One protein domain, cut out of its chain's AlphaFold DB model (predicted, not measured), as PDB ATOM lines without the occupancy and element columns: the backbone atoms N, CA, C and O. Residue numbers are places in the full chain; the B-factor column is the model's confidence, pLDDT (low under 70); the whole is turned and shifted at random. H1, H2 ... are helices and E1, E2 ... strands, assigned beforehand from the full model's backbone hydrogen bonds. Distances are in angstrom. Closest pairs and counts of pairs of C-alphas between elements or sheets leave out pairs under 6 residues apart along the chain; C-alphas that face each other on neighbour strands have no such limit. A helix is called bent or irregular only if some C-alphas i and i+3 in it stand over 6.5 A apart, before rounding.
ATOM      1  N   GLU A  13      46.388  23.933  42.062       85.75
ATOM      2  CA  GLU A  13      47.147  23.781  43.316       85.75
ATOM      3  C   GLU A  13      47.546  25.134  43.922       85.75
ATOM      4  O   GLU A  13      47.740  25.252  45.133       85.75
ATOM      5  N   GLN A  14      47.654  26.169  43.087       84.94
ATOM      6  CA  GLN A  14      47.997  27.531  43.495       84.94
ATOM      7  C   GLN A  14      46.787  28.475  43.473       84.94
ATOM      8  O   GLN A  14      46.965  29.693  43.534       84.94
ATOM      9  N   ARG A  15      45.561  27.937  43.407       89.56
ATOM     10  CA  ARG A  15      44.319  28.716  43.397       89.56
ATOM     11  C   ARG A  15      44.195  29.583  44.652       89.56
ATOM     12  O   ARG A  15      44.319  29.106  45.778       89.56
ATOM     13  N   VAL A  16      43.847  30.851  44.451       91.31
ATOM     14  CA  VAL A  16      43.511  31.789  45.525       91.31
ATOM     15  C   VAL A  16      42.063  32.240  45.388       91.31
ATOM     16  O   VAL A  16      41.641  32.676  44.321       91.31
ATOM     17  N   SER A  17      41.311  32.170  46.482       93.06
ATOM     18  CA  SER A  17      39.933  32.660  46.566       93.06
ATOM     19  C   SER A  17      39.911  34.102  47.069       93.06
ATOM     20  O   SER A  17      40.422  34.388  48.153       93.06
ATOM     21  N   VAL A  18      39.318  35.009  46.296       92.25
ATOM     22  CA  VAL A  18      39.164  36.435  46.628       92.25
ATOM     23  C   VAL A  18      37.693  36.841  46.518       92.25
ATOM     24  O   VAL A  18      36.963  36.196  45.774       92.25
ATOM     25  N   PRO A  19      37.217  37.881  47.224       90.75
ATOM     26  CA  PRO A  19      35.864  38.389  46.998       90.75
ATOM     27  C   PRO A  19      35.702  38.877  45.551       90.75
ATOM     28  O   PRO A  19      36.672  39.341  44.938       90.75
ATOM     29  N   ILE A  20      34.484  38.782  45.016       90.94
ATOM     30  CA  ILE A  20      34.189  39.183  43.645       90.94
ATOM     31  C   ILE A  20      34.536  40.672  43.458       90.94
ATOM     32  O   ILE A  20      34.035  41.532  44.192       90.94
ATOM     33  N   PRO A  21      35.448  41.004  42.530       89.56
ATOM     34  CA  PRO A  21      35.914  42.371  42.376       89.56
ATOM     35  C   PRO A  21      34.826  43.227  41.733       89.56
ATOM     36  O   PRO A  21      34.234  42.855  40.722       89.56
ATOM     37  N   ARG A  22      34.610  44.427  42.270       89.81
ATOM     38  CA  ARG A  22      33.638  45.394  41.737       89.81
ATOM     39  C   ARG A  22      34.167  46.125  40.507       89.81
ATOM     40  O   ARG A  22      33.399  46.729  39.764       89.81
ATOM     41  N   SER A  23      35.486  46.117  40.304       93.44
ATOM     42  CA  SER A  23      36.143  46.809  39.197       93.44
ATOM     43  C   SER A  23      37.325  46.029  38.623       93.44
ATOM     44  O   SER A  23      37.960  45.208  39.286       93.44
ATOM     45  N   LEU A  24      37.691  46.352  37.381       91.31
ATOM     46  CA  LEU A  24      38.874  45.788  36.729       91.31
ATOM     47  C   LEU A  24      40.184  46.168  37.425       91.31
ATOM     48  O   LEU A  24      41.132  45.386  37.407       91.31
ATOM     49  N   HIS A  25      40.243  47.337  38.062       92.62
ATOM     50  CA  HIS A  25      41.404  47.732  38.854       92.62
ATOM     51  C   HIS A  25      41.567  46.844  40.097       92.62
ATOM     52  O   HIS A  25      42.675  46.410  40.396       92.62
ATOM     53  N   GLU A  26      40.463  46.513  40.768       92.75
ATOM     54  CA  GLU A  26      40.449  45.629  41.937       92.75
ATOM     55  C   GLU A  26      40.852  44.195  41.573       92.75
ATOM     56  O   GLU A  26      41.709  43.613  42.237       92.75
ATOM     57  N   LEU A  27      40.336  43.662  40.459       92.81
ATOM     58  CA  LEU A  27      40.756  42.357  39.938       92.81
ATOM     59  C   LEU A  27      42.263  42.331  39.622       92.81
ATOM     60  O   LEU A  27      42.964  41.404  40.029       92.81
ATOM     61  N   LYS A  28      42.781  43.373  38.950       91.56
ATOM     62  CA  LYS A  28      44.226  43.531  38.703       91.56
ATOM     63  C   LYS A  28      45.017  43.606  40.008       91.56
ATOM     64  O   LYS A  28      46.098  43.032  40.094       91.56
ATOM     65  N   GLY A  29      44.490  44.294  41.020       90.94
ATOM     66  CA  GLY A  29      45.081  44.382  42.354       90.94
ATOM     67  C   GLY A  29      45.192  43.017  43.033       90.94
ATOM     68  O   GLY A  29      46.275  42.656  43.490       90.94
ATOM     69  N   HIS A  30      44.114  42.225  43.036       91.44
ATOM     70  CA  HIS A  30      44.122  40.854  43.555       91.44
ATOM     71  C   HIS A  30      45.128  39.966  42.810       91.44
ATOM     72  O   HIS A  30      45.953  39.306  43.446       91.44
ATOM     73  N   ALA A  31      45.140  40.010  41.473       89.69
ATOM     74  CA  ALA A  31      46.097  39.259  40.663       89.69
ATOM     75  C   ALA A  31      47.554  39.665  40.958       89.69
ATOM     76  O   ALA A  31      48.405  38.809  41.196       89.69
ATOM     77  N   ASN A  32      47.849  40.966  41.029       89.00
ATOM     78  CA  ASN A  32      49.198  41.461  41.317       89.00
ATOM     79  C   ASN A  32      49.658  41.145  42.746       89.00
ATOM     80  O   ASN A  32      50.826  40.820  42.956       89.00
ATOM     81  N   LYS A  33      48.751  41.196  43.726       89.31
ATOM     82  CA  LYS A  33      49.056  40.884  45.127       89.31
ATOM     83  C   LYS A  33      49.472  39.426  45.313       89.31
ATOM     84  O   LYS A  33      50.417  39.153  46.045       89.31
ATOM     85  N   HIS A  34      48.763  38.500  44.670       87.06
ATOM     86  CA  HIS A  34      49.003  37.067  44.847       87.06
ATOM     87  C   HIS A  34      50.040  36.507  43.871       87.06
ATOM     88  O   HIS A  34      50.844  35.658  44.256       87.06
ATOM     89  N   PHE A  35      50.070  37.018  42.639       85.94
ATOM     90  CA  PHE A  35      50.891  36.466  41.565       85.94
ATOM     91  C   PHE A  35      51.910  37.475  40.998       85.94
ATOM     92  O   PHE A  35      52.991  37.072  40.580       85.94
ATOM     93  N   GLY A  36      51.668  38.787  41.074       77.62
ATOM     94  CA  GLY A  36      52.503  39.818  40.428       77.62
ATOM     95  C   GLY A  36      53.944  39.951  40.934       77.62
ATOM     96  O   GLY A  36      54.842  40.196  40.132       77.62
ATOM     97  N   VAL A  37      54.205  39.730  42.228       71.31
ATOM     98  CA  VAL A  37      55.559  39.871  42.818       71.31
ATOM     99  C   VAL A  37      56.575  38.920  42.172       71.31
ATOM    100  O   VAL A  37      57.743  39.273  42.010       71.31
ATOM    101  N   ARG A  38      56.131  37.721  41.776       67.62
ATOM    102  CA  ARG A  38      56.979  36.702  41.137       67.62
ATOM    103  C   ARG A  38      57.114  36.910  39.628       67.62
ATOM    104  O   ARG A  38      58.143  36.566  39.068       67.62
ATOM    105  N   ALA A  39      56.110  37.516  38.992       66.88
ATOM    106  CA  ALA A  39      56.095  37.744  37.550       66.88
ATOM    107  C   ALA A  39      57.057  38.834  37.068       66.88
ATOM    108  O   ALA A  39      57.557  38.716  35.953       66.88
ATOM    109  N   GLN A  40      57.273  39.905  37.852       70.56
ATOM    110  CA  GLN A  40      58.092  41.086  37.482       70.56
ATOM    111  C   GLN A  40      57.733  41.725  36.117       70.56
ATOM    112  O   GLN A  40      58.454  42.571  35.595       70.56
ATOM    113  N   LYS A  41      56.597  41.330  35.539       77.56
ATOM    114  CA  LYS A  41      56.093  41.677  34.210       77.56
ATOM    115  C   LYS A  41      54.570  41.847  34.293       77.56
ATOM    116  O   LYS A  41      53.946  41.284  35.201       77.56
ATOM    117  N   PRO A  42      53.953  42.610  33.372       83.44
ATOM    118  CA  PRO A  42      52.513  42.824  33.389       83.44
ATOM    119  C   PRO A  42      51.731  41.510  33.253       83.44
ATOM    120  O   PRO A  42      52.092  40.604  32.499       83.44
ATOM    121  N   LEU A  43      50.639  41.417  34.014       87.94
ATOM    122  CA  LEU A  43      49.750  40.261  34.032       87.94
ATOM    123  C   LEU A  43      48.582  40.465  33.058       87.94
ATOM    124  O   LEU A  43      47.915  41.505  33.074       87.94
ATOM    125  N   ARG A  44      48.281  39.439  32.264       89.56
ATOM    126  CA  ARG A  44      47.020  39.289  31.525       89.56
ATOM    127  C   ARG A  44      46.119  38.325  32.272       89.56
ATOM    128  O   ARG A  44      46.593  37.373  32.880       89.56
ATOM    129  N   MET A  45      44.820  38.559  32.202       91.31
ATOM    130  CA  MET A  45      43.828  37.762  32.915       91.31
ATOM    131  C   MET A  45      42.809  37.232  31.918       91.31
ATOM    132  O   MET A  45      42.390  37.963  31.017       91.31
ATOM    133  N   TYR A  46      42.404  35.981  32.092       92.31
ATOM    134  CA  TYR A  46      41.447  35.296  31.237       92.31
ATOM    135  C   TYR A  46      40.315  34.722  32.079       92.31
ATOM    136  O   TYR A  46      40.555  33.933  32.990       92.31
ATOM    137  N   HIS A  47      39.076  35.065  31.746       92.44
ATOM    138  CA  HIS A  47      37.891  34.429  32.313       92.44
ATOM    139  C   HIS A  47      37.787  32.999  31.776       92.44
ATOM    140  O   HIS A  47      37.775  32.793  30.555       92.44
ATOM    141  N   HIS A  48      37.799  32.016  32.681       88.56
ATOM    142  CA  HIS A  48      37.824  30.575  32.393       88.56
ATOM    143  C   HIS A  48      38.917  30.146  31.399       88.56
ATOM    144  O   HIS A  48      38.744  29.190  30.644       88.56
ATOM    145  N   GLY A  49      40.022  30.899  31.322       84.81
ATOM    146  CA  GLY A  49      41.100  30.649  30.360       84.81
ATOM    147  C   GLY A  49      40.721  30.882  28.888       84.81
ATOM    148  O   GLY A  49      41.505  30.527  28.011       84.81
ATOM    149  N   LYS A  50      39.539  31.449  28.596       87.06
ATOM    150  CA  LYS A  50      39.002  31.631  27.232       87.06
ATOM    151  C   LYS A  50      38.926  33.095  26.811       87.06
ATOM    152  O   LYS A  50      39.364  33.440  25.717       87.06
ATOM    153  N   VAL A  51      38.361  33.957  27.660       89.50
ATOM    154  CA  VAL A  51      38.066  35.356  27.309       89.50
ATOM    155  C   VAL A  51      39.039  36.287  28.017       89.50
ATOM    156  O   VAL A  51      39.085  36.316  29.243       89.50
ATOM    157  N   VAL A  52      39.802  37.081  27.262       90.88
ATOM    158  CA  VAL A  52      40.731  38.064  27.842       90.88
ATOM    159  C   VAL A  52      39.941  39.150  28.578       90.88
ATOM    160  O   VAL A  52      39.095  39.823  27.989       90.88
ATOM    161  N   ILE A  53      40.255  39.392  29.847       90.25
ATOM    162  CA  ILE A  53      39.665  40.464  30.652       90.25
ATOM    163  C   ILE A  53      40.486  41.746  30.451       90.25
ATOM    164  O   ILE A  53      41.504  41.964  31.109       90.25
ATOM    165  N   THR A  54      40.053  42.595  29.516       88.44
ATOM    166  CA  THR A  54      40.689  43.894  29.214       88.44
ATOM    167  C   THR A  54      39.862  45.095  29.663       88.44
ATOM    168  O   THR A  54      40.433  46.072  30.147       88.44
ATOM    169  N   HIS A  55      38.534  45.015  29.546       89.25
ATOM    170  CA  HIS A  55      37.600  46.106  29.833       89.25
ATOM    171  C   HIS A  55      36.738  45.809  31.065       89.25
ATOM    172  O   HIS A  55      36.537  44.654  31.439       89.25
ATOM    173  N   ALA A  56      36.187  46.860  31.682       88.38
ATOM    174  CA  ALA A  56      35.352  46.747  32.882       88.38
ATOM    175  C   ALA A  56      34.110  45.857  32.680       88.38
ATOM    176  O   ALA A  56      33.732  45.129  33.592       88.38
ATOM    177  N   GLN A  57      33.536  45.839  31.472       89.06
ATOM    178  CA  GLN A  57      32.392  44.986  31.119       89.06
ATOM    179  C   GLN A  57      32.681  43.482  31.246       89.06
ATOM    180  O   GLN A  57      31.768  42.686  31.423       89.06
ATOM    181  N   HIS A  58      33.944  43.060  31.159       88.31
ATOM    182  CA  HIS A  58      34.286  41.646  31.333       88.31
ATOM    183  C   HIS A  58      34.274  41.242  32.814       88.31
ATOM    184  O   HIS A  58      34.081  40.074  33.123       88.31
ATOM    185  N   VAL A  59      34.444  42.206  33.728       88.19
ATOM    186  CA  VAL A  59      34.408  41.977  35.180       88.19
ATOM    187  C   VAL A  59      32.974  41.875  35.685       88.19
ATOM    188  O   VAL A  59      32.693  41.053  36.543       88.19
ATOM    189  N   THR A  60      32.047  42.639  35.103       88.06
ATOM    190  CA  THR A  60      30.617  42.568  35.452       88.06
ATOM    191  C   THR A  60      29.968  41.234  35.082       88.06
ATOM    192  O   THR A  60      28.894  40.923  35.580       88.06
ATOM    193  N   ASN A  61      30.607  40.456  34.206       87.69
ATOM    194  CA  ASN A  61      30.135  39.135  33.792       87.69
ATOM    195  C   ASN A  61      30.692  37.997  34.662       87.69
ATOM    196  O   ASN A  61      30.336  36.842  34.424       87.69
ATOM    197  N   LEU A  62      31.566  38.307  35.626       89.38
ATOM    198  CA  LEU A  62      32.062  37.333  36.592       89.38
ATOM    199  C   LEU A  62      30.951  36.996  37.588       89.38
ATOM    200  O   LEU A  62      30.206  37.877  38.014       89.38
ATOM    201  N   LYS A  63      30.856  35.722  37.955       89.75
ATOM    202  CA  LYS A  63      29.914  35.207  38.953       89.75
ATOM    203  C   LYS A  63      30.652  34.538  40.109       89.75
ATOM    204  O   LYS A  63      31.838  34.225  40.002       89.75
ATOM    205  N   ASP A  64      29.924  34.291  41.195       90.12
ATOM    206  CA  ASP A  64      30.389  33.450  42.296       90.12
ATOM    207  C   ASP A  64      30.890  32.087  41.776       90.12
ATOM    208  O   ASP A  64      30.214  31.413  40.996       90.12
ATOM    209  N   GLY A  65      32.107  31.712  42.167       87.44
ATOM    210  CA  GLY A  65      32.782  30.477  41.764       87.44
ATOM    211  C   GLY A  65      33.521  30.522  40.419       87.44
ATOM    212  O   GLY A  65      34.160  29.530  40.056       87.44
ATOM    213  N   ASP A  66      33.489  31.638  39.682       92.31
ATOM    214  CA  ASP A  66      34.223  31.755  38.417       92.31
ATOM    215  C   ASP A  66      35.746  31.735  38.614       92.31
ATOM    216  O   ASP A  66      36.283  32.170  39.638       92.31
ATOM    217  N   VAL A  67      36.454  31.251  37.588       91.38
ATOM    218  CA  VAL A  67      37.913  31.107  37.597       91.38
ATOM    219  C   VAL A  67      38.547  32.115  36.649       91.38
ATOM    220  O   VAL A  67      38.187  32.204  35.472       91.38
ATOM    221  N   VAL A  68      39.530  32.858  37.146       92.94
ATOM    222  CA  VAL A  68      40.353  33.776  36.363       92.94
ATOM    223  C   VAL A  68      41.779  33.252  36.304       92.94
ATOM    224  O   VAL A  68      42.471  33.189  37.317       92.94
ATOM    225  N   VAL A  69      42.222  32.914  35.097       92.38
ATOM    226  CA  VAL A  69      43.582  32.438  34.836       92.38
ATOM    227  C   VAL A  69      44.483  33.627  34.518       92.38
ATOM    228  O   VAL A  69      44.161  34.454  33.661       92.38
ATOM    229  N   VAL A  70      45.610  33.722  35.212       91.44
ATOM    230  CA  VAL A  70      46.562  34.830  35.142       91.44
ATOM    231  C   VAL A  70      47.822  34.386  34.405       91.44
ATOM    232  O   VAL A  70      48.514  33.471  34.834       91.44
ATOM    233  N   THR A  71      48.159  35.077  33.321       88.69
ATOM    234  CA  THR A  71      49.352  34.823  32.500       88.69
ATOM    235  C   THR A  71      50.300  36.016  32.549       88.69
ATOM    236  O   THR A  71      49.838  37.155  32.607       88.69
ATOM    237  N   VAL A  72      51.604  35.803  32.395       85.69
ATOM    238  CA  VAL A  72      52.555  36.902  32.163       85.69
ATOM    239  C   VAL A  72      52.583  37.279  30.684       85.69
ATOM    240  O   VAL A  72      52.739  36.407  29.832       85.69
ATOM    241  N   THR A  73      52.455  38.567  30.364       79.56
ATOM    242  CA  THR A  73      52.702  39.053  29.001       79.56
ATOM    243  C   THR A  73      54.182  39.358  28.812       79.56
ATOM    244  O   THR A  73      54.740  40.162  29.555       79.56
ATOM    245  N   ASP A  74      54.791  38.783  27.775       67.81
ATOM    246  CA  ASP A  74      56.103  39.222  27.272       67.81
ATOM    247  C   ASP A  74      55.989  40.382  26.272       67.81
ATOM    248  O   ASP A  74      56.989  40.782  25.686       67.81
ATOM    249  N   GLU A  75      54.784  40.922  26.060       65.94
ATOM    250  CA  GLU A  75      54.606  42.143  25.279       65.94
ATOM    251  C   GLU A  75      55.332  43.279  26.008       65.94
ATOM    252  O   GLU A  75      54.866  43.761  27.044       65.94
ATOM    253  N   GLU A  76      56.493  43.675  25.477       62.84
ATOM    254  CA  GLU A  76      57.158  44.916  25.847       62.84
ATOM    255  C   GLU A  76      56.137  46.032  25.657       62.84
ATOM    256  O   GLU A  76      55.757  46.378  24.535       62.84
ATOM    257  N   GLU A 269      30.354  37.047  47.691       88.19
ATOM    258  CA  GLU A 269      30.576  36.177  46.527       88.19
ATOM    259  C   GLU A 269      32.086  36.051  46.269       88.19
ATOM    260  O   GLU A 269      32.829  37.030  46.399       88.19
ATOM    261  N   ILE A 270      32.555  34.848  45.948       90.75
ATOM    262  CA  ILE A 270      33.968  34.480  45.861       90.75
ATOM    263  C   ILE A 270      34.346  34.190  44.405       90.75
ATOM    264  O   ILE A 270      33.673  33.455  43.696       90.75
ATOM    265  N   LEU A 271      35.486  34.723  43.976       92.62
ATOM    266  CA  LEU A 271      36.147  34.463  42.703       92.62
ATOM    267  C   LEU A 271      37.447  33.685  42.943       92.62
ATOM    268  O   LEU A 271      38.206  33.990  43.868       92.62
ATOM    269  N   HIS A 272      37.755  32.724  42.080       93.06
ATOM    270  CA  HIS A 272      39.013  31.987  42.122       93.06
ATOM    271  C   HIS A 272      40.014  32.542  41.107       93.06
ATOM    272  O   HIS A 272      39.696  32.711  39.934       93.06
ATOM    273  N   ILE A 273      41.244  32.801  41.544       92.81
ATOM    274  CA  ILE A 273      42.343  33.252  40.689       92.81
ATOM    275  C   ILE A 273      43.421  32.170  40.667       92.81
ATOM    276  O   ILE A 273      43.871  31.719  41.721       92.81
ATOM    277  N   GLU A 274      43.847  31.780  39.471       92.06
ATOM    278  CA  GLU A 274      44.850  30.737  39.234       92.06
ATOM    279  C   GLU A 274      45.975  31.275  38.342       92.06
ATOM    280  O   GLU A 274      45.694  32.045  37.419       92.06
ATOM    281  N   PRO A 275      47.244  30.895  38.565       89.75
ATOM    282  CA  PRO A 275      48.309  31.195  37.620       89.75
ATOM    283  C   PRO A 275      48.236  30.253  36.408       89.75
ATOM    284  O   PRO A 275      47.668  29.163  36.475       89.75
ATOM    285  N   ASP A 276      48.816  30.673  35.288       86.25
ATOM    286  CA  ASP A 276      48.940  29.855  34.080       86.25
ATOM    287  C   ASP A 276      49.837  28.636  34.320       86.25
ATOM    288  O   ASP A 276      51.027  28.773  34.619       86.25
TER     289      ASP A 276
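AT A GLANCE: This is residues 13 to 76 and 269 to 276 of the 298 residues of the protein "Hypothetical protein" of Symbiodinium natans (UniProt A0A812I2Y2). A strongly twisted sheet of four strands has one kinked helix, H1, packed on one face, making two layers. Small H2 lies off the sheet, near H1's first residues. The printed part has 72 residues, with E1, H1, E2, H2, E3, E4 in chain order; the mixed sheet runs E1 E4 E3 E2, and the class is mixed. It is compact, with radius of gyration of the C-alphas 11.1 A and spans 32 by 26 by 20 A.

HOW THE PARTS SIT: Inner strands E4, residues 270 to 275, and E3, residues 67 to 72, are parallel, with N 68 and O 272 2.8 A apart. Edge strand E1, residues 16 to 19, is antiparallel to E4, with N 16 and O 273 2.9 A apart. Edge strand E2, residues 43 to 47, is antiparallel to E3, with N 44 and O 71 2.8 A apart. H1, residues 24 to 39, is on the sheet; its closest C-alphas to E3 are those of Ala 39 and Val 72, 6.5 A. E1, H1 and E2 form a split strand-helix-strand unit, two strands of one sheet joined through a helix with the other strands E4 and E3 between them in the sheet, and its crossover is right-handed. H2, residues 56 to 59, only just touches H1, at residues 24 to 27 alone, with 3 pairs of C-alphas within 8 A, closest Leu 24 and Ala 56, 5.3 A. In H1, 9 of 12 O i to N i+4 pairs are within hydrogen-bond range; H2 is too short for such a pair.

IN THESE COORDINATES: E4 spans 16.9 A, E3 16.7 A and H1 19.0 A. H1 is irregular, C-alphas 34 and 37 being 7.4 A apart. E1 begins at C-alpha 16 (43.511, 31.789, 45.525); E4 ends at C-alpha 275 (48.309, 31.195, 37.620).

THE WHOLE: Residues 77 to 268 are cut out; C-alphas 76 and 269, the two farthest apart, are 34.8 A apart across the cut. Of the links printed whole, none is long. Residues 38 to 39 and 74 to 76 have pLDDT under 70.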